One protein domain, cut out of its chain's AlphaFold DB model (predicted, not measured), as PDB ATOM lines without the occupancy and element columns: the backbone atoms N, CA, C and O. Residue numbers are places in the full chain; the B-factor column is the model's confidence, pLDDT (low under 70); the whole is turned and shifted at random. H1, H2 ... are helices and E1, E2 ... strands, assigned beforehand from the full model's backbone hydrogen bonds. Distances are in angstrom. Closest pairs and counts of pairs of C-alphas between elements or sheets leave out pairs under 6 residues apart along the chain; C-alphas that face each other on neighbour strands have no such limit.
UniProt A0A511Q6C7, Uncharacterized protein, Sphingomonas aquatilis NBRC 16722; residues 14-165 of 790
ATOM      1  N   ILE A  14      15.382  32.152 135.861       83.12
ATOM      2  CA  ILE A  14      14.391  33.232 135.957       83.12
ATOM      3  C   ILE A  14      15.007  34.454 136.644       83.12
ATOM      4  O   ILE A  14      16.018  34.349 137.336       83.12
ATOM      5  N   ARG A  15      14.393  35.624 136.455       82.31
ATOM      6  CA  ARG A  15      14.750  36.848 137.180       82.31
ATOM      7  C   ARG A  15      13.572  37.278 138.046       82.31
ATOM      8  O   ARG A  15      12.475  37.444 137.519       82.31
ATOM      9  N   ILE A  16      13.802  37.442 139.345       81.56
ATOM     10  CA  ILE A  16      12.808  37.919 140.317       81.56
ATOM     11  C   ILE A  16      13.416  39.156 140.974       81.56
ATOM     12  O   ILE A  16      14.540  39.097 141.460       81.56
ATOM     13  N   ASP A  17      12.724  40.293 140.905       82.94
ATOM     14  CA  ASP A  17      13.181  41.570 141.478       82.94
ATOM     15  C   ASP A  17      14.613  41.968 141.061       82.94
ATOM     16  O   ASP A  17      15.396  42.514 141.835       82.94
ATOM     17  N   GLY A  18      14.979  41.656 139.812       76.69
ATOM     18  CA  GLY A  18      16.303  41.933 139.245       76.69
ATOM     19  C   GLY A  18      17.404  40.937 139.631       76.69
ATOM     20  O   GLY A  18      18.471  40.981 139.022       76.69
ATOM     21  N   ARG A  19      17.142  40.010 140.561       82.00
ATOM     22  CA  ARG A  19      18.071  38.951 140.975       82.00
ATOM     23  C   ARG A  19      17.961  37.722 140.087       82.00
ATOM     24  O   ARG A  19      16.864  37.347 139.659       82.00
ATOM     25  N   VAL A  20      19.096  37.094 139.791       84.44
ATOM     26  CA  VAL A  20      19.152  35.853 139.014       84.44
ATOM     27  C   VAL A  20      18.854  34.660 139.916       84.44
ATOM     28  O   VAL A  20      19.544  34.420 140.904       84.44
ATOM     29  N   HIS A  21      17.850  33.873 139.532       87.25
ATOM     30  CA  HIS A  21      17.545  32.603 140.171       87.25
ATOM     31  C   HIS A  21      17.707  31.450 139.182       87.25
ATOM     32  O   HIS A  21      17.163  31.486 138.073       87.25
ATOM     33  N   ILE A  22      18.426  30.404 139.590       86.94
ATOM     34  CA  ILE A  22      18.717  29.231 138.754       86.94
ATOM     35  C   ILE A  22      18.065  28.001 139.369       86.94
ATOM     36  O   ILE A  22      18.114  27.787 140.580       86.94
ATOM     37  N   LEU A  23      17.438  27.182 138.531       85.62
ATOM     38  CA  LEU A  23      16.825  25.933 138.964       85.62
ATOM     39  C   LEU A  23      17.911  24.969 139.467       85.62
ATOM     40  O   LEU A  23      18.892  24.740 138.766       85.62
ATOM     41  N   SER A  24      17.737  24.352 140.638       81.88
ATOM     42  CA  SER A  24      18.754  23.491 141.276       81.88
ATOM     43  C   SER A  24      19.314  22.406 140.345       81.88
ATOM     44  O   SER A  24      20.512  22.132 140.359       81.88
ATOM     45  N   ARG A  25      18.488  21.803 139.475       83.31
ATOM     46  CA  ARG A  25      18.949  20.809 138.478       83.31
ATOM     47  C   ARG A  25      19.900  21.368 137.411       83.31
ATOM     48  O   ARG A  25      20.578  20.587 136.756       83.31
ATOM     49  N   ALA A  26      19.912  22.680 137.207       85.81
ATOM     50  CA  ALA A  26      20.749  23.365 136.232       85.81
ATOM     51  C   ALA A  26      22.109  23.796 136.803       85.81
ATOM     52  O   ALA A  26      22.927  24.334 136.061       85.81
ATOM     53  N   LEU A  27      22.369  23.524 138.086       86.25
ATOM     54  CA  LEU A  27      23.685  23.624 138.715       86.25
ATOM     55  C   LEU A  27      24.288  22.227 138.868       86.25
ATOM     56  O   LEU A  27      23.576  21.262 139.172       86.25
ATOM     57  N   ARG A  28      25.606  22.105 138.692       84.38
ATOM     58  CA  ARG A  28      26.295  20.815 138.805       84.38
ATOM     59  C   ARG A  28      26.149  20.238 140.221       84.38
ATOM     60  O   ARG A  28      26.110  21.003 141.197       84.38
ATOM     61  N   PRO A  29      26.019  18.907 140.387       72.50
ATOM     62  CA  PRO A  29      26.109  18.269 141.703       72.50
ATOM     63  C   PRO A  29      27.402  18.675 142.426       72.50
ATOM     64  O   PRO A  29      28.466  18.656 141.821       72.50
ATOM     65  N   GLY A  30      27.299  19.094 143.692       69.12
ATOM     66  CA  GLY A  30      28.440  19.591 144.478       69.12
ATOM     67  C   GLY A  30      28.675  21.109 144.444       69.12
ATOM     68  O   GLY A  30      29.571  21.587 145.131       69.12
ATOM     69  N   THR A  31      27.868  21.889 143.712       69.88
ATOM     70  CA  THR A  31      27.947  23.365 143.756       69.88
ATOM     71  C   THR A  31      27.550  23.883 145.159       69.88
ATOM     72  O   THR A  31      26.500  23.462 145.662       69.88
ATOM     73  N   PRO A  32      28.330  24.779 145.803       59.25
ATOM     74  CA  PRO A  32      28.028  25.310 147.137       59.25
ATOM     75  C   PRO A  32      26.616  25.909 147.225       59.25
ATOM     76  O   PRO A  32      26.202  26.659 146.348       59.25
ATOM     77  N   GLY A  33      25.863  25.572 148.278       61.12
ATOM     78  CA  GLY A  33      24.511  26.107 148.504       61.12
ATOM     79  C   GLY A  33      23.384  25.459 147.685       61.12
ATOM     80  O   GLY A  33      22.237  25.885 147.809       61.12
ATOM     81  N   ARG A  34      23.659  24.417 146.884       60.59
ATOM     82  CA  ARG A  34      22.615  23.688 146.149       60.59
ATOM     83  C   ARG A  34      21.684  22.922 147.116       60.59
ATOM     84  O   ARG A  34      22.165  22.038 147.827       60.59
ATOM     85  N   PRO A  35      20.361  23.182 147.126       61.00
ATOM     86  CA  PRO A  35      19.420  22.413 147.936       61.00
ATOM     87  C   PRO A  35      19.281  20.974 147.412       61.00
ATOM     88  O   PRO A  35      19.391  20.727 146.210       61.00
ATOM     89  N   ALA A  36      18.985  20.023 148.305       56.59
ATOM     90  CA  ALA A  36      18.781  18.610 147.949       56.59
ATOM     91  C   ALA A  36      17.605  18.396 146.969       56.59
ATOM     92  O   ALA A  36      17.580  17.430 146.205       56.59
ATOM     93  N   SER A  37      16.642  19.320 146.962       59.44
ATOM     94  CA  SER A  37      15.514  19.348 146.033       59.44
ATOM     95  C   SER A  37      15.953  19.790 144.629       59.44
ATOM     96  O   SER A  37      16.575  20.839 144.446       59.44
ATOM     97  N   ARG A  38      15.616  18.986 143.608       61.69
ATOM     98  CA  ARG A  38      15.946  19.239 142.187       61.69
ATOM     99  C   ARG A  38      15.043  20.286 141.516       61.69
ATOM    100  O   ARG A  38      15.353  20.706 140.400       61.69
ATOM    101  N   THR A  39      13.940  20.682 142.150       66.50
ATOM    102  CA  THR A  39      12.879  21.505 141.536       66.50
ATOM    103  C   THR A  39      12.837  22.952 142.012       66.50
ATOM    104  O   THR A  39      12.054  23.727 141.471       66.50
ATOM    105  N   ASP A  40      13.668  23.329 142.981       79.12
ATOM    106  CA  ASP A  40      13.637  24.674 143.555       79.12
ATOM    107  C   ASP A  40      14.593  25.624 142.828       79.12
ATOM    108  O   ASP A  40      15.667  25.224 142.368       79.12
ATOM    109  N   TYR A  41      14.193  26.889 142.723       80.94
ATOM    110  CA  TYR A  41      15.042  27.970 142.234       80.94
ATOM    111  C   TYR A  41      15.897  28.517 143.379       80.94
ATOM    112  O   TYR A  41      15.372  28.902 144.422       80.94
ATOM    113  N   LEU A  42      17.209  28.577 143.168       83.62
ATOM    114  CA  LEU A  42      18.180  29.134 144.104       83.62
ATOM    115  C   LEU A  42      18.492  30.586 143.715       83.62
ATOM    116  O   LEU A  42      18.801  30.832 142.551       83.62
ATOM    117  N   ASP A  43      18.417  31.527 144.666       84.81
ATOM    118  CA  ASP A  43      19.019  32.866 144.505       84.81
ATOM    119  C   ASP A  43      20.537  32.687 144.431       84.81
ATOM    120  O   ASP A  43      21.164  32.272 145.409       84.81
ATOM    121  N   VAL A  44      21.109  32.927 143.250       84.06
ATOM    122  CA  VAL A  44      22.545  32.741 143.022       84.06
ATOM    123  C   VAL A  44      23.335  34.036 143.167       84.06
ATOM    124  O   VAL A  44      24.559  34.002 143.088       84.06
ATOM    125  N   GLU A  45      22.682  35.167 143.443       84.31
ATOM    126  CA  GLU A  45      23.380  36.448 143.580       84.31
ATOM    127  C   GLU A  45      24.461  36.504 144.665       84.31
ATOM    128  O   GLU A  45      25.480  37.155 144.429       84.31
ATOM    129  N   PRO A  46      24.344  35.799 145.810       84.44
ATOM    130  CA  PRO A  46      25.440  35.716 146.775       84.44
ATOM    131  C   PRO A  46      26.739  35.118 146.209       84.44
ATOM    132  O   PRO A  46      27.798  35.307 146.801       84.44
ATOM    133  N   PHE A  47      26.673  34.408 145.077       80.19
ATOM    134  CA  PHE A  47      27.824  33.811 144.394       80.19
ATOM    135  C   PHE A  47      28.351  34.667 143.236       80.19
ATOM    136  O   PHE A  47      29.217  34.216 142.485       80.19
ATOM    137  N   ARG A  48      27.853  35.898 143.057       83.00
ATOM    138  CA  ARG A  48      28.389  36.825 142.052       83.00
ATOM    139  C   ARG A  48      29.888  37.056 142.298       83.00
ATOM    140  O   ARG A  48      30.313  37.256 143.432       83.00
ATOM    141  N   GLY A  49      30.692  36.975 141.237       76.94
ATOM    142  CA  GLY A  49      32.160  36.990 141.312       76.94
ATOM    143  C   GLY A  49      32.823  35.632 141.603       76.94
ATOM    144  O   GLY A  49      34.048  35.556 141.600       76.94
ATOM    145  N   SER A  50      32.049  34.561 141.822       82.75
ATOM    146  CA  SER A  50      32.550  33.183 141.926       82.75
ATOM    147  C   SER A  50      32.178  32.362 140.690       82.75
ATOM    148  O   SER A  50      31.133  32.577 140.074       82.75
ATOM    149  N   THR A  51      33.015  31.387 140.343       86.00
ATOM    150  CA  THR A  51      32.764  30.476 139.221       86.00
ATOM    151  C   THR A  51      31.800  29.362 139.625       86.00
ATOM    152  O   THR A  51      32.022  28.661 140.613       86.00
ATOM    153  N   LEU A  52      30.740  29.175 138.842       87.25
ATOM    154  CA  LEU A  52      29.719  28.149 139.025       87.25
ATOM    155  C   LEU A  52      29.695  27.212 137.815       87.25
ATOM    156  O   LEU A  52      29.852  27.641 136.675       87.25
ATOM    157  N   TRP A  53      29.438  25.928 138.061       89.50
ATOM    158  CA  TRP A  53      29.236  24.949 136.995       89.50
ATOM    159  C   TRP A  53      27.754  24.830 136.663       89.50
ATOM    160  O   TRP A  53      26.946  24.398 137.490       89.50
ATOM    161  N   MET A  54      27.398  25.210 135.441       89.56
ATOM    162  CA  MET A  54      26.014  25.362 135.005       89.56
ATOM    163  C   MET A  54      25.694  24.490 133.800       89.56
ATOM    164  O   MET A  54      26.552  24.219 132.964       89.56
ATOM    165  N   SER A  55      24.439  24.062 133.685       88.69
ATOM    166  CA  SER A  55      23.975  23.328 132.510       88.69
ATOM    167  C   SER A  55      24.003  24.216 131.263       88.69
ATOM    168  O   SER A  55      23.891  25.443 131.348       88.69
ATOM    169  N   ARG A  56      24.051  23.594 130.077       86.38
ATOM    170  CA  ARG A  56      23.962  24.291 128.776       86.38
ATOM    171  C   ARG A  56      22.845  25.340 128.720       86.38
ATOM    172  O   ARG A  56      23.027  26.425 128.177       86.38
ATOM    173  N   SER A  57      21.675  25.007 129.262       83.81
ATOM    174  CA  SER A  57      20.483  25.861 129.245       83.81
ATOM    175  C   SER A  57      20.632  27.087 130.153       83.81
ATOM    176  O   SER A  57      20.285  28.197 129.748       83.81
ATOM    177  N   ALA A  58      21.208  26.918 131.348       85.94
ATOM    178  CA  ALA A  58      21.501  28.034 132.246       85.94
ATOM    179  C   ALA A  58      22.604  28.939 131.675       85.94
ATOM    180  O   ALA A  58      22.398  30.149 131.572       85.94
ATOM    181  N   ALA A  59      23.705  28.356 131.190       88.06
ATOM    182  CA  ALA A  59      24.805  29.082 130.554       88.06
ATOM    183  C   ALA A  59      24.327  29.920 129.356       88.06
ATOM    184  O   ALA A  59      24.604  31.115 129.266       88.06
ATOM    185  N   LYS A  60      23.508  29.326 128.477       86.56
ATOM    186  CA  LYS A  60      22.853  30.019 127.357       86.56
ATOM    187  C   LYS A  60      22.138  31.297 127.813       86.56
ATOM    188  O   LYS A  60      22.293  32.345 127.188       86.56
ATOM    189  N   ASN A  61      21.329  31.187 128.865       83.44
ATOM    190  CA  ASN A  61      20.473  32.271 129.340       83.44
ATOM    191  C   ASN A  61      21.250  33.365 130.085       83.44
ATOM    192  O   ASN A  61      20.826  34.517 130.043       83.44
ATOM    193  N   ILE A  62      22.371  33.030 130.733       86.50
ATOM    194  CA  ILE A  62      23.277  34.020 131.337       86.50
ATOM    195  C   ILE A  62      23.983  34.822 130.246       86.50
ATOM    196  O   ILE A  62      23.898  36.045 130.233       86.50
ATOM    197  N   ILE A  63      24.606  34.131 129.288       84.19
ATOM    198  CA  ILE A  63      25.396  34.770 128.231       84.19
ATOM    199  C   ILE A  63      24.511  35.570 127.261       84.19
ATOM    200  O   ILE A  63      24.938  36.589 126.716       84.19
ATOM    201  N   GLY A  64      23.295  35.085 126.991       78.94
ATOM    202  CA  GLY A  64      22.413  35.649 125.969       78.94
ATOM    203  C   GLY A  64      22.747  35.184 124.545       78.94
ATOM    204  O   GLY A  64      22.615  35.954 123.594       78.94
ATOM    205  N   ILE A  65      23.178  33.926 124.378       73.12
ATOM    206  CA  ILE A  65      23.420  33.290 123.064       73.12
ATOM    207  C   ILE A  65      22.449  32.128 122.820       73.12
ATOM    208  O   ILE A  65      21.628  31.800 123.669       73.12
ATOM    209  N   HIS A  66      22.468  31.513 121.636       70.81
ATOM    210  CA  HIS A  66      21.636  30.338 121.362       70.81
ATOM    211  C   HIS A  66      22.284  29.056 121.935       70.81
ATOM    212  O   HIS A  66      23.498  28.983 122.072       70.81
ATOM    213  N   GLY A  67      21.491  28.044 122.316       63.91
ATOM    214  CA  GLY A  67      21.964  26.932 123.167       63.91
ATOM    215  C   GLY A  67      23.088  26.098 122.551       63.91
ATOM    216  O   GLY A  67      24.067  25.797 123.221       63.91
ATOM    217  N   GLU A  68      22.988  25.812 121.255       67.50
ATOM    218  CA  GLU A  68      24.026  25.112 120.477       67.50
ATOM    219  C   GLU A  68      25.330  25.908 120.334       67.50
ATOM    220  O   GLU A  68      26.364  25.367 119.952       67.50
ATOM    221  N   TRP A  69      25.290  27.211 120.611       73.31
ATOM    222  CA  TRP A  69      26.454  28.078 120.503       73.31
ATOM    223  C   TRP A  69      27.284  28.055 121.782       73.31
ATOM    224  O   TRP A  69      28.474  28.319 121.702       73.31
ATOM    225  N   VAL A  70      26.708  27.672 122.927       80.00
ATOM    226  CA  VAL A  70      27.446  27.529 124.193       80.00
ATOM    227  C   VAL A  70      28.512  26.436 124.077       80.00
ATOM    228  O   VAL A  70      29.660  26.666 124.445       80.00
ATOM    229  N   ASP A  71      28.171  25.283 123.484       78.75
ATOM    230  CA  ASP A  71      29.151  24.214 123.240       78.75
ATOM    231  C   ASP A  71      30.276  24.688 122.326       78.75
ATOM    232  O   ASP A  71      31.442  24.453 122.621       78.75
ATOM    233  N   ARG A  72      29.923  25.416 121.258       73.19
ATOM    234  CA  ARG A  72      30.905  25.960 120.318       73.19
ATOM    235  C   ARG A  72      31.815  26.983 120.979       73.19
ATOM    236  O   ARG A  72      32.993  27.014 120.671       73.19
ATOM    237  N   VAL A  73      31.304  27.822 121.879       76.31
ATOM    238  CA  VAL A  73      32.141  28.768 122.632       76.31
ATOM    239  C   VAL A  73      33.166  28.018 123.493       76.31
ATOM    240  O   VAL A  73      34.321  28.437 123.549       76.31
ATOM    241  N   ALA A  74      32.791  26.881 124.081       82.00
ATOM    242  CA  ALA A  74      33.737  26.031 124.798       82.00
ATOM    243  C   ALA A  74      34.740  25.318 123.873       82.00
ATOM    244  O   ALA A  74      35.928  25.300 124.172       82.00
ATOM    245  N   ASP A  75      34.305  24.810 122.713       74.44
ATOM    246  CA  ASP A  75      35.204  24.204 121.709       74.44
ATOM    247  C   ASP A  75      36.268  25.195 121.201       74.44
ATOM    248  O   ASP A  75      37.343  24.808 120.749       74.44
ATOM    249  N   LEU A  76      35.978  26.495 121.287       68.19
ATOM    250  CA  LEU A  76      36.903  27.569 120.941       68.19
ATOM    251  C   LEU A  76      37.888  27.931 122.063       68.19
ATOM    252  O   LEU A  76      38.702  28.831 121.858       68.19
ATOM    253  N   GLY A  77      37.805  27.274 123.224       73.44
ATOM    254  CA  GLY A  77      38.629  27.556 124.402       73.44
ATOM    255  C   GLY A  77      38.246  28.839 125.143       73.44
ATOM    256  O   GLY A  77      39.039  29.350 125.929       73.44
ATOM    257  N   LEU A  78      37.056  29.395 124.882       76.31
ATOM    258  CA  LEU A  78      36.581  30.623 125.532       76.31
ATOM    259  C   LEU A  78      35.824  30.349 126.840       76.31
ATOM    260  O   LEU A  78      35.570  31.285 127.591       76.31
ATOM    261  N   LEU A  79      35.434  29.097 127.085       84.38
ATOM    262  CA  LEU A  79      34.694  28.633 128.258       84.38
ATOM    263  C   LEU A  79      35.118  27.198 128.578       84.38
ATOM    264  O   LEU A  79      35.203  26.376 127.665       84.38
ATOM    265  N   ASP A  80      35.322  26.875 129.853       87.25
ATOM    266  CA  ASP A  80      35.611  25.493 130.232       87.25
ATOM    267  C   ASP A  80      34.330  24.658 130.199       87.25
ATOM    268  O   ASP A  80      33.264  25.087 130.660       87.25
ATOM    269  N   ARG A  81      34.451  23.441 129.661       91.31
ATOM    270  CA  ARG A  81      33.364  22.468 129.557       91.31
ATOM    271  C   ARG A  81      33.787  21.128 130.133       91.31
ATOM    272  O   ARG A  81      34.862  20.625 129.822       91.31
ATOM    273  N   GLU A  82      32.870  20.513 130.861       88.75
ATOM    274  CA  GLU A  82      32.962  19.131 131.311       88.75
ATOM    275  C   GLU A  82      31.704  18.368 130.882       88.75
ATOM    276  O   GLU A  82      30.618  18.944 130.788       88.75
ATOM    277  N   ILE A  83      31.858  17.081 130.579       84.50
ATOM    278  CA  ILE A  83      30.764  16.189 130.197       84.50
ATOM    279  C   ILE A  83      30.724  15.076 131.240       84.50
ATOM    280  O   ILE A  83      31.748  14.436 131.473       84.50
ATOM    281  N   ASP A  84      29.576  14.883 131.891       80.69
ATOM    282  CA  ASP A  84      29.415  13.797 132.864       80.69
ATOM    283  C   ASP A  84      29.065  12.450 132.204       80.69
ATOM    284  O   ASP A  84      28.893  12.355 130.987       80.69
ATOM    285  N   GLU A  85      28.981  11.395 133.020       77.25
ATOM    286  CA  GLU A  85      28.686  10.020 132.586       77.25
ATOM    287  C   GLU A  85      27.333   9.894 131.857       77.25
ATOM    288  O   GLU A  85      27.181   9.039 130.988       77.25
ATOM    289  N   ASP A  86      26.386  10.794 132.142       73.88
ATOM    290  CA  ASP A  86      25.066  10.867 131.505       73.88
ATOM    291  C   ASP A  86      25.065  11.776 130.255       73.88
ATOM    292  O   ASP A  86      24.005  12.182 129.769       73.88
ATOM    293  N   ALA A  87      26.245  12.145 129.747       73.56
ATOM    294  CA  ALA A  87      26.442  13.073 128.637       73.56
ATOM    295  C   ALA A  87      25.825  14.470 128.859       73.56
ATOM    296  O   ALA A  87      25.498  15.173 127.894       73.56
ATOM    297  N   HIS A  88      25.672  14.921 130.110       79.12
ATOM    298  CA  HIS A  88      25.275  16.298 130.395       79.12
ATOM    299  C   HIS A  88      26.484  17.227 130.317       79.12
ATOM    300  O   HIS A  88      27.530  16.994 130.918       79.12
ATOM    301  N   HIS A  89      26.309  18.323 129.579       85.50
ATOM    302  CA  HIS A  89      27.335  19.344 129.399       85.50
ATOM    303  C   HIS A  89      27.238  20.392 130.511       85.50
ATOM    304  O   HIS A  89      26.222  21.096 130.630       85.50
ATOM    305  N   TRP A  90      28.321  20.516 131.274       89.00
ATOM    306  CA  TRP A  90      28.514  21.491 132.339       89.00
ATOM    307  C   TRP A  90      29.531  22.545 131.908       89.00
ATOM    308  O   TRP A  90      30.574  22.213 131.352       89.00
ATOM    309  N   PHE A  91      29.234  23.812 132.183       91.31
ATOM    310  CA  PHE A  91      30.060  24.957 131.808       91.31
ATOM    311  C   PHE A  91      30.469  25.746 133.042       91.31
ATOM    312  O   PHE A  91      29.620  26.062 133.875       91.31
ATOM    313  N   SER A  92      31.756  26.059 133.141       89.62
ATOM    314  CA  SER A  92      32.345  26.801 134.256       89.62
ATOM    315  C   SER A  92      32.282  28.301 133.984       89.62
ATOM    316  O   SER A  92      32.959  28.792 133.080       89.62
ATOM    317  N   MET A  93      31.459  29.046 134.727       87.69
ATOM    318  CA  MET A  93      31.315  30.487 134.519       87.69
ATOM    319  C   MET A  93      30.778  31.254 135.728       87.69
ATOM    320  O   MET A  93      30.082  30.697 136.571       87.69
ATOM    321  N   ASP A  94      31.081  32.549 135.802       86.69
ATOM    322  CA  ASP A  94      30.482  33.475 136.773       86.69
ATOM    323  C   ASP A  94      29.171  34.111 136.244       86.69
ATOM    324  O   ASP A  94      28.792  33.942 135.082       86.69
ATOM    325  N   LEU A  95      28.450  34.836 137.106       83.69
ATOM    326  CA  LEU A  95      27.180  35.497 136.754       83.69
ATOM    327  C   LEU A  95      27.343  36.781 135.921       83.69
ATOM    328  O   LEU A  95      26.353  37.286 135.389       83.69
ATOM    329  N   ASP A  96      28.561  37.308 135.810       83.69
ATOM    330  CA  ASP A  96      28.885  38.529 135.064       83.69
ATOM    331  C   ASP A  96      29.310  38.214 133.620       83.69
ATOM    332  O   ASP A  96      29.765  39.089 132.876       83.69
ATOM    333  N   TRP A  97      29.189  36.955 133.196       83.38
ATOM    334  CA  TRP A  97      29.360  36.575 131.804       83.38
ATOM    335  C   TRP A  97      28.263  37.187 130.943       83.38
ATOM    336  O   TRP A  97      27.097  36.810 131.011       83.38
ATOM    337  N   THR A  98      28.670  38.096 130.064       81.81
ATOM    338  CA  THR A  98      27.811  38.653 129.025       81.81
ATOM    339  C   THR A  98      28.372  38.354 127.642       81.81
ATOM    340  O   THR A  98      29.546  37.996 127.471       81.81
ATOM    341  N   LYS A  99      27.534  38.543 126.623       78.06
ATOM    342  CA  LYS A  99      27.955  38.514 125.222       78.06
ATOM    343  C   LYS A  99      29.098  39.505 124.951       78.06
ATOM    344  O   LYS A  99      30.025  39.177 124.216       78.06
ATOM    345  N   GLU A 100      29.076  40.679 125.577       78.19
ATOM    346  CA  GLU A 100      30.117  41.706 125.456       78.19
ATOM    347  C   GLU A 100      31.445  41.244 126.072       78.19
ATOM    348  O   GLU A 100      32.497  41.414 125.457       78.19
ATOM    349  N   ARG A 101      31.416  40.597 127.245       80.94
ATOM    350  CA  ARG A 101      32.623  40.038 127.878       80.94
ATOM    351  C   ARG A 101      33.251  38.937 127.022       80.94
ATOM    352  O   ARG A 101      34.464  38.926 126.828       80.94
ATOM    353  N   LEU A 102      32.433  38.069 126.426       77.00
ATOM    354  CA  LEU A 102      32.894  37.082 125.442       77.00
ATOM    355  C   LEU A 102      33.571  37.731 124.227       77.00
ATOM    356  O   LEU A 102      34.612  37.258 123.773       77.00
ATOM    357  N   GLN A 103      33.002  38.820 123.705       75.25
ATOM    358  CA  GLN A 103      33.601  39.570 122.599       75.25
ATOM    359  C   GLN A 103      34.942  40.201 122.992       75.25
ATOM    360  O   GLN A 103      35.867  40.205 122.180       75.25
ATOM    361  N   GLN A 104      35.076  40.702 124.223       78.31
ATOM    362  CA  GLN A 104      36.339  41.238 124.739       78.31
ATOM    363  C   GLN A 104      37.419  40.156 124.850       78.31
ATOM    364  O   GLN A 104      38.528  40.358 124.357       78.31
ATOM    365  N   ILE A 105      37.088  38.993 125.423       76.19
ATOM    366  CA  ILE A 105      38.010  37.849 125.525       76.19
ATOM    367  C   ILE A 105      38.429  37.383 124.126       76.19
ATOM    368  O   ILE A 105      39.616  37.204 123.862       76.19
ATOM    369  N   PHE A 106      37.478  37.266 123.198       73.50
ATOM    370  CA  PHE A 106      37.769  36.919 121.808       73.50
ATOM    371  C   PHE A 106      38.722  37.919 121.146       73.50
ATOM    372  O   PHE A 106      39.701  37.499 120.530       73.50
ATOM    373  N   ARG A 107      38.487  39.230 121.296       70.44
ATOM    374  CA  ARG A 107      39.388  40.267 120.766       70.44
ATOM    375  C   ARG A 107      40.794  40.153 121.362       70.44
ATOM    376  O   ARG A 107      41.757  40.304 120.621       70.44
ATOM    377  N   ALA A 108      40.912  39.837 122.652       72.81
ATOM    378  CA  ALA A 108      42.199  39.675 123.328       72.81
ATOM    379  C   ALA A 108      42.962  38.400 122.915       72.81
ATOM    380  O   ALA A 108      44.188  38.404 122.895       72.81
ATOM    381  N   GLN A 109      42.256  37.318 122.569       70.62
ATOM    382  CA  GLN A 109      42.849  36.031 122.169       70.62
ATOM    383  C   GLN A 109      42.994  35.857 120.647       70.62
ATOM    384  O   GLN A 109      43.432  34.807 120.167       70.62
ATOM    385  N   THR A 110      42.583  36.851 119.859       67.44
ATOM    386  CA  THR A 110      42.671  36.790 118.399       67.44
ATOM    387  C   THR A 110      44.126  36.953 117.963       67.44
ATOM    388  O   THR A 110      44.686  38.041 118.055       67.44
ATOM    389  N   HIS A 111      44.721  35.885 117.431       75.06
ATOM    390  CA  HIS A 111      45.955  35.974 116.651       75.06
ATOM    391  C   HIS A 111      45.641  36.356 115.199       75.06
ATOM    392  O   HIS A 111      44.528  36.146 114.714       75.06
ATOM    393  N   VAL A 112      46.628  36.927 114.507       81.94
ATOM    394  CA  VAL A 112      46.512  37.289 113.092       81.94
ATOM    395  C   VAL A 112      46.517  36.005 112.245       81.94
ATOM    396  O   VAL A 112      47.524  35.298 112.267       81.94
ATOM    397  N   PRO A 113      45.427  35.679 111.525       75.88
ATOM    398  CA  PRO A 113      45.319  34.469 110.720       75.88
ATOM    399  C   PRO A 113      46.260  34.544 109.515       75.88
ATOM    400  O   PRO A 113      46.329  35.559 108.827       75.88
ATOM    401  N   ARG A 114      46.986  33.460 109.258       73.69
ATOM    402  CA  ARG A 114      47.945  33.291 108.157       73.69
ATOM    403  C   ARG A 114      47.533  32.191 107.188       73.69
ATOM    404  O   ARG A 114      48.007  32.163 106.058       73.69
ATOM    405  N   THR A 115      46.642  31.303 107.610       62.75
ATOM    406  CA  THR A 115      46.116  30.215 106.784       62.75
ATOM    407  C   THR A 115      44.611  30.348 106.583       62.75
ATOM    408  O   THR A 115      43.897  30.934 107.399       62.75
ATOM    409  N   TYR A 116      44.090  29.748 105.511       52.62
ATOM    410  CA  TYR A 116      42.649  29.722 105.237       52.62
ATOM    411  C   TYR A 116      41.827  29.160 106.414       52.62
ATOM    412  O   TYR A 116      40.762  29.685 106.735       52.62
ATOM    413  N   GLY A 117      42.337  28.121 107.089       53.25
ATOM    414  CA  GLY A 117      41.684  27.525 108.259       53.25
ATOM    415  C   GLY A 117      41.543  28.506 109.426       53.25
ATOM    416  O   GLY A 117      40.497  28.548 110.074       53.25
ATOM    417  N   GLU A 118      42.544  29.356 109.648       68.19
ATOM    418  CA  GLU A 118      42.509  30.383 110.693       68.19
ATOM    419  C   GLU A 118      41.536  31.524 110.345       68.19
ATOM    420  O   GLU A 118      40.831  32.016 111.229       68.19
ATOM    421  N   PHE A 119      41.409  31.896 109.063       66.50
ATOM    422  CA  PHE A 119      40.388  32.853 108.602       66.50
ATOM    423  C   PHE A 119      38.960  32.329 108.794       66.50
ATOM    424  O   PHE A 119      38.080  33.055 109.265       66.50
ATOM    425  N   GLU A 120      38.714  31.062 108.463       58.53
ATOM    426  CA  GLU A 120      37.415  30.419 108.685       58.53
ATOM    427  C   GLU A 120      37.095  30.303 110.176       58.53
ATOM    428  O   GLU A 120      35.980  30.620 110.598       58.53
ATOM    429  N   LEU A 121      38.082  29.930 110.995       62.53
ATOM    430  CA  LEU A 121      37.939  29.887 112.447       62.53
ATOM    431  C   LEU A 121      37.598  31.276 113.009       62.53
ATOM    432  O   LEU A 121      36.702  31.393 113.848       62.53
ATOM    433  N   TYR A 122      38.240  32.335 112.509       72.06
ATOM    434  CA  TYR A 122      37.921  33.717 112.865       72.06
ATOM    435  C   TYR A 122      36.467  34.084 112.507       72.06
ATOM    436  O   TYR A 122      35.724  34.605 113.345       72.06
ATOM    437  N   ASN A 123      36.020  33.753 111.293       68.00
ATOM    438  CA  ASN A 123      34.650  34.000 110.832       68.00
ATOM    439  C   ASN A 123      33.601  33.200 111.616       68.00
ATOM    440  O   ASN A 123      32.527  33.723 111.941       68.00
ATOM    441  N   ALA A 124      33.904  31.946 111.947       60.72
ATOM    442  CA  ALA A 124      33.058  31.103 112.777       60.72
ATOM    443  C   ALA A 124      32.912  31.708 114.180       60.72
ATOM    444  O   ALA A 124      31.786  31.929 114.623       60.72
ATOM    445  N   ARG A 125      34.028  32.073 114.830       69.50
ATOM    446  CA  ARG A 125      34.047  32.755 116.140       69.50
ATOM    447  C   ARG A 125      33.201  34.029 116.122       69.50
ATOM    448  O   ARG A 125      32.344  34.221 116.982       69.50
ATOM    449  N   ARG A 126      33.348  34.857 115.085       73.25
ATOM    450  CA  ARG A 126      32.576  36.095 114.903       73.25
ATOM    451  C   ARG A 126      31.063  35.850 114.819       73.25
ATOM    452  O   ARG A 126      30.284  36.547 115.471       73.25
ATOM    453  N   ARG A 127      30.646  34.830 114.060       67.38
ATOM    454  CA  ARG A 127      29.237  34.418 113.943       67.38
ATOM    455  C   ARG A 127      28.688  33.907 115.277       67.38
ATOM    456  O   ARG A 127      27.564  34.250 115.635       67.38
ATOM    457  N   ILE A 128      29.494  33.134 116.010       62.78
ATOM    458  CA  ILE A 128      29.147  32.577 117.326       62.78
ATOM    459  C   ILE A 128      28.864  33.665 118.350       62.78
ATOM    460  O   ILE A 128      27.873  33.611 119.077       62.78
ATOM    461  N   LEU A 129      29.679  34.710 118.328       65.56
ATOM    462  CA  LEU A 129      29.560  35.851 119.221       65.56
ATOM    463  C   LEU A 129      28.462  36.830 118.810       65.56
ATOM    464  O   LEU A 129      28.356  37.902 119.405       65.56
ATOM    465  N   GLY A 130      27.668  36.497 117.784       58.31
ATOM    466  CA  GLY A 130      26.609  37.345 117.247       58.31
ATOM    467  C   GLY A 130      27.095  38.761 116.955       58.31
ATOM    468  O   GLY A 130      26.331  39.704 117.177       58.31
ATOM    469  N   ILE A 131      28.365  38.892 116.553       62.09
ATOM    470  CA  ILE A 131      28.938  40.136 116.056       62.09
ATOM    471  C   ILE A 131      28.199  40.417 114.747       62.09
ATOM    472  O   ILE A 131      28.217  39.552 113.859       62.09
ATOM    473  N   PRO A 132      27.512  41.563 114.621       55.50
ATOM    474  CA  PRO A 132      26.785  41.885 113.408       55.50
ATOM    475  C   PRO A 132      27.712  41.742 112.197       55.50
ATOM    476  O   PRO A 132      28.869  42.170 112.231       55.50
ATOM    477  N   THR A 133      27.213  41.141 111.112       49.97
ATOM    478  CA  THR A 133      27.925  41.116 109.813       49.97
ATOM    479  C   THR A 133      28.320  42.531 109.363       49.97
ATOM    480  O   THR A 133      29.294  42.726 108.647       49.97
ATOM    481  N   ASP A 134      27.554  43.488 109.878       47.03
ATOM    482  CA  ASP A 134      27.782  44.893 110.171       47.03
ATOM    483  C   ASP A 134      29.144  45.454 110.500       47.03
ATOM    484  O   ASP A 134      29.526  46.522 110.043       47.03
ATOM    485  N   GLU A 135      29.823  44.778 111.422       56.53
ATOM    486  CA  GLU A 135      30.919  45.315 112.226       56.53
ATOM    487  C   GLU A 135      32.260  45.104 111.492       56.53
ATOM    488  O   GLU A 135      32.337  44.254 110.598       56.53
ATOM    489  N   PRO A 136      33.315  45.924 111.687       56.19
ATOM    490  CA  PRO A 136      34.501  45.839 110.828       56.19
ATOM    491  C   PRO A 136      35.296  44.600 111.191       56.19
ATOM    492  O   PRO A 136      35.231  44.132 112.326       56.19
ATOM    493  N   TYR A 137      36.011  44.015 110.234       64.75
ATOM    494  CA  TYR A 137      37.145  43.168 110.601       64.75
ATOM    495  C   TYR A 137      38.257  44.094 111.116       64.75
ATOM    496  O   TYR A 137      38.402  45.183 110.565       64.75
ATOM    497  N   PRO A 138      38.991  43.721 112.177       73.81
ATOM    498  CA  PRO A 138      40.169  44.468 112.605       73.81
ATOM    499  C   PRO A 138      41.189  44.570 111.466       73.81
ATOM    500  O   PRO A 138      41.371  43.596 110.734       73.81
ATOM    501  N   ASP A 139      41.884  45.703 111.357       65.06
ATOM    502  CA  ASP A 139      42.819  45.973 110.253       65.06
ATOM    503  C   ASP A 139      43.902  44.898 110.126       65.06
ATOM    504  O   ASP A 139      44.169  44.425 109.029       65.06
ATOM    505  N   ALA A 140      44.419  44.388 111.248       72.12
ATOM    506  CA  ALA A 140      45.399  43.302 111.251       72.12
ATOM    507  C   ALA A 140      44.892  42.005 110.580       72.12
ATOM    508  O   ALA A 140      45.674  41.268 109.989       72.12
ATOM    509  N   ILE A 141      43.584  41.723 110.649       75.44
ATOM    510  CA  ILE A 141      42.960  40.576 109.969       75.44
ATOM    511  C   ILE A 141      42.792  40.869 108.476       75.44
ATOM    512  O   ILE A 141      42.984  39.983 107.648       75.44
ATOM    513  N   LEU A 142      42.428  42.108 108.131       67.38
ATOM    514  CA  LEU A 142      42.277  42.543 106.744       67.38
ATOM    515  C   LEU A 142      43.622  42.536 106.015       67.38
ATOM    516  O   LEU A 142      43.708  41.978 104.926       67.38
ATOM    517  N   ASP A 143      44.674  43.076 106.625       74.44
ATOM    518  CA  ASP A 143      46.025  43.083 106.064       74.44
ATOM    519  C   ASP A 143      46.561  41.661 105.862       74.44
ATOM    520  O   ASP A 143      47.079  41.342 104.795       74.44
ATOM    521  N   ALA A 144      46.344  40.760 106.822       77.56
ATOM    522  CA  ALA A 144      46.743  39.369 106.652       77.56
ATOM    523  C   ALA A 144      45.943  38.644 105.559       77.56
ATOM    524  O   ALA A 144      46.484  37.784 104.866       77.56
ATOM    525  N   ALA A 145      44.664  38.989 105.366       66.50
ATOM    526  CA  ALA A 145      43.855  38.438 104.278       66.50
ATOM    527  C   ALA A 145      44.338  38.938 102.909       66.50
ATOM    528  O   ALA A 145      44.311  38.181 101.938       66.50
ATOM    529  N   VAL A 146      44.798  40.192 102.828       62.59
ATOM    530  CA  VAL A 146      45.448  40.746 101.633       62.59
ATOM    531  C   VAL A 146      46.712  39.960 101.315       62.59
ATOM    532  O   VAL A 146      46.837  39.470 100.196       62.59
ATOM    533  N   GLU A 147      47.615  39.816 102.286       74.94
ATOM    534  CA  GLU A 147      48.863  39.060 102.121       74.94
ATOM    535  C   GLU A 147      48.574  37.621 101.675       74.94
ATOM    536  O   GLU A 147      49.095  37.174 100.659       74.94
ATOM    537  N   PHE A 148      47.627  36.947 102.331       66.62
ATOM    538  CA  PHE A 148      47.220  35.589 101.972       66.62
ATOM    539  C   PHE A 148      46.664  35.478 100.539       66.62
ATOM    540  O   PHE A 148      47.000  34.553  99.803       66.62
ATOM    541  N   MET A 149      45.824  36.419 100.095       54.44
ATOM    542  CA  MET A 149      45.284  36.421  98.727       54.44
ATOM    543  C   MET A 149      46.337  36.716  97.652       54.44
ATOM    544  O   MET A 149      46.208  36.238  96.520       54.44
ATOM    545  N   VAL A 150      47.357  37.496  98.006       61.53
ATOM    546  CA  VAL A 150      48.494  37.822  97.140       61.53
ATOM    547  C   VAL A 150      49.431  36.625  97.022       61.53
ATOM    548  O   VAL A 150      49.804  36.264  95.907       61.53
ATOM    549  N   ASP A 151      49.719  35.944  98.131       64.62
ATOM    550  CA  ASP A 151      50.534  34.723  98.160       64.62
ATOM    551  C   ASP A 151      49.887  33.576  97.363       64.62
ATOM    552  O   ASP A 151      50.577  32.774  96.732       64.62
ATOM    553  N   LEU A 152      48.551  33.530  97.303       48.88
ATOM    554  CA  LEU A 152      47.808  32.601  96.443       48.88
ATOM    555  C   LEU A 152      47.894  32.937  94.940       48.88
ATOM    556  O   LEU A 152      47.422  32.155  94.109       48.88
ATOM    557  N   GLY A 153      48.467  34.089  94.572       39.75
ATOM    558  CA  GLY A 153      48.624  34.545  93.188       39.75
ATOM    559  C   GLY A 153      47.305  34.882  92.487       39.75
ATOM    560  O   GLY A 153      47.253  34.916  91.258       39.75
ATOM    561  N   VAL A 154      46.227  35.081  93.254       39.44
ATOM    562  CA  VAL A 154      44.874  35.329  92.724       39.44
ATOM    563  C   VAL A 154      44.651  36.816  92.449       39.44
ATOM    564  O   VAL A 154      43.945  37.160  91.504       39.44
ATOM    565  N   PHE A 155      45.263  37.691  93.250       38.97
ATOM    566  CA  PHE A 155      45.092  39.142  93.181       38.97
ATOM    567  C   PHE A 155      46.417  39.862  93.449       38.97
ATOM    568  O   PHE A 155      47.251  39.381  94.213       38.97
ATOM    569  N   SER A 156      46.603  41.042  92.860       45.59
ATOM    570  CA  SER A 156      47.662  41.967  93.280       45.59
ATOM    571  C   SER A 156      47.313  42.639  94.618       45.59
ATOM    572  O   SER A 156      46.140  42.734  94.986       45.59
ATOM    573  N   ILE A 157      48.315  43.146  95.353       46.34
ATOM    574  CA  ILE A 157      48.110  43.830  96.652       46.34
ATOM    575  C   ILE A 157      47.031  44.936  96.567       46.34
ATOM    576  O   ILE A 157      46.162  44.975  97.444       46.34
ATOM    577  N   PRO A 158      47.003  45.803  95.528       40.41
ATOM    578  CA  PRO A 158      45.958  46.820  95.389       40.41
ATOM    579  C   PRO A 158      44.551  46.238  95.169       40.41
ATOM    580  O   PRO A 158      43.588  46.737  95.748       40.41
ATOM    581  N   GLU A 159      44.419  45.167  94.379       40.62
ATOM    582  CA  GLU A 159      43.132  44.506  94.105       40.62
ATOM    583  C   GLU A 159      42.578  43.798  95.346       40.62
ATOM    584  O   GLU A 159      41.397  43.926  95.672       40.62
ATOM    585  N   ALA A 160      43.447  43.099  96.078       42.53
ATOM    586  CA  ALA A 160      43.111  42.430  97.328       42.53
ATOM    587  C   ALA A 160      42.667  43.432  98.413       42.53
ATOM    588  O   ALA A 160      41.664  43.202  99.093       42.53
ATOM    589  N   ARG A 161      43.352  44.582  98.533       49.34
ATOM    590  CA  ARG A 161      42.950  45.670  99.444       49.34
ATOM    591  C   ARG A 161      41.624  46.308  99.045       49.34
ATOM    592  O   ARG A 161      40.784  46.518  99.913       49.34
ATOM    593  N   GLY A 162      41.400  46.555  97.755       42.09
ATOM    594  CA  GLY A 162      40.143  47.128  97.261       42.09
ATOM    595  C   GLY A 162      38.913  46.246  97.515       42.09
ATOM    596  O   GLY A 162      37.815  46.758  97.719       42.09
ATOM    597  N   LEU A 163      39.084  44.920  97.555       46.94
ATOM    598  CA  LEU A 163      38.007  43.973  97.874       46.94
ATOM    599  C   LEU A 163      37.670  43.912  99.372       46.94
ATOM    600  O   LEU A 163      36.524  43.631  99.732       46.94
ATOM    601  N   LEU A 164      38.657  44.157 100.237       48.12
ATOM    602  CA  LEU A 164      38.553  43.988 101.689       48.12
ATOM    603  C   LEU A 164      38.282  45.292 102.451       48.12
ATOM    604  O   LEU A 164      37.584  45.277 103.467       48.12
ATOM    605  N   ILE A 165      38.789  46.421 101.952       44.97
ATOM    606  CA  ILE A 165      38.635  47.758 102.531       44.97
ATOM    607  C   ILE A 165      37.446  48.447 101.852       44.97
ATOM    608  O   ILE A 165      37.594  49.366 101.054       44.97
TER     609      ILE A 165
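This is residues 14 to 165 of the 790 residues of an uncharacterized protein of Sphingomonas aquatilis NBRC 16722 (UniProt A0A511Q6C7). What shape does the model show? It is an elongated row of small parts: the three-strand sheet E1 E2 E3 at one end, a second three-strand sheet, E4 E6 E5, with H1 and H2 over one face, then H3 and H4, and the pair H5 and H6 at the far end. What is it made of? The printed part has 152 residues with six named helices and six named strands, in the order E1 E2 E3 E4 H1 H2 E5 E6 H3 H4 H5 H6. The class is mixed, helices and strands, and both sheets are antiparallel. How closely is it folded? It is loose, with a radius of gyration of the C-alphas of 19.9 A and spans of 66 by 36 by 21 A.

Where are the strands? E1 is residues 14 to 16, beginning at C-alpha 14 (14.391, 33.232, 135.957), E2 19 to 23, 13.2 A long, and E3 41 to 43. E4 is residues 52 to 55, E5 80 to 83 and E6 89 to 93, 12.9 A long. Where are the helices? H1 is residues 56 to 63, H2 67 to 75, H3 99 to 109, 15.4 A long, and H4 116 to 128, 18.3 A long. H5 is residues 139 to 151, 18.2 A long, and H6 is 157 to 164, ending at C-alpha 164 (38.553, 43.988, 101.689).

How are the strands paired? E1 E2 E3 form a meander, each strand the antiparallel neighbour of the one before, with N 14 and O 21 at 2.9 A and N 22 and O 42 at 3.0 A. E6 pairs with E4, N 54 and O 91 at 2.8 A, and with E5 in a hairpin, N 90 and O 82 at 2.8 A. E4, H1 H2 and E5 make a split strand-helix-strand unit, with E6 between its strands and a right-handed crossover. What is on the sheets? H1 and H2 are on the same face of E4 E6 E5, in two layers, helices over a sheet, at heights of 9.1 A and 9.8 A. H1 is also on E1 E2 E3, with C-alphas of Ile 22 and Ala 58 closest to each other in E2 and H1, 7.2 A. How do the helices meet? H1 and H2 touch, about perpendicular at 86 degrees, closest at the C-alphas of Lys 60 and Gly 67, 5.3 A. With residues 125 to 128 alone, H4 touches H2 at a steep tilt of 40 degrees, opposite ways, closest at the C-alphas of Trp 69 and Ile 128, 6.1 A; H3 is close to H1 and H4 but not clearly touching. H5 and H6 touch at a steep tilt of 51 degrees, opposite ways, closest at the C-alphas of Val 146 and Ala 160, 5.2 A, while H4 and H5 are close but not clearly touching, 7.9 A between the C-alphas of Phe 119 and Ala 145. Are the helix backbones complete? Every O i to N i+4 pair is within hydrogen-bond range in H1, H3, H4, H5 and H6, and 3 of 5 are in H2.

How large is it? The two C-alphas farthest apart, of Ala 36 and Ser 156, are 66.1 A apart, and the printed part has no cut. Which link is long? The link from E2 to E3, 17 residues, is long. Where is confidence low? The mean pLDDT of the printed part is 72.1, and 57 residues are under 70, among them 30 to 39, 127 to 137 and 148 to 165.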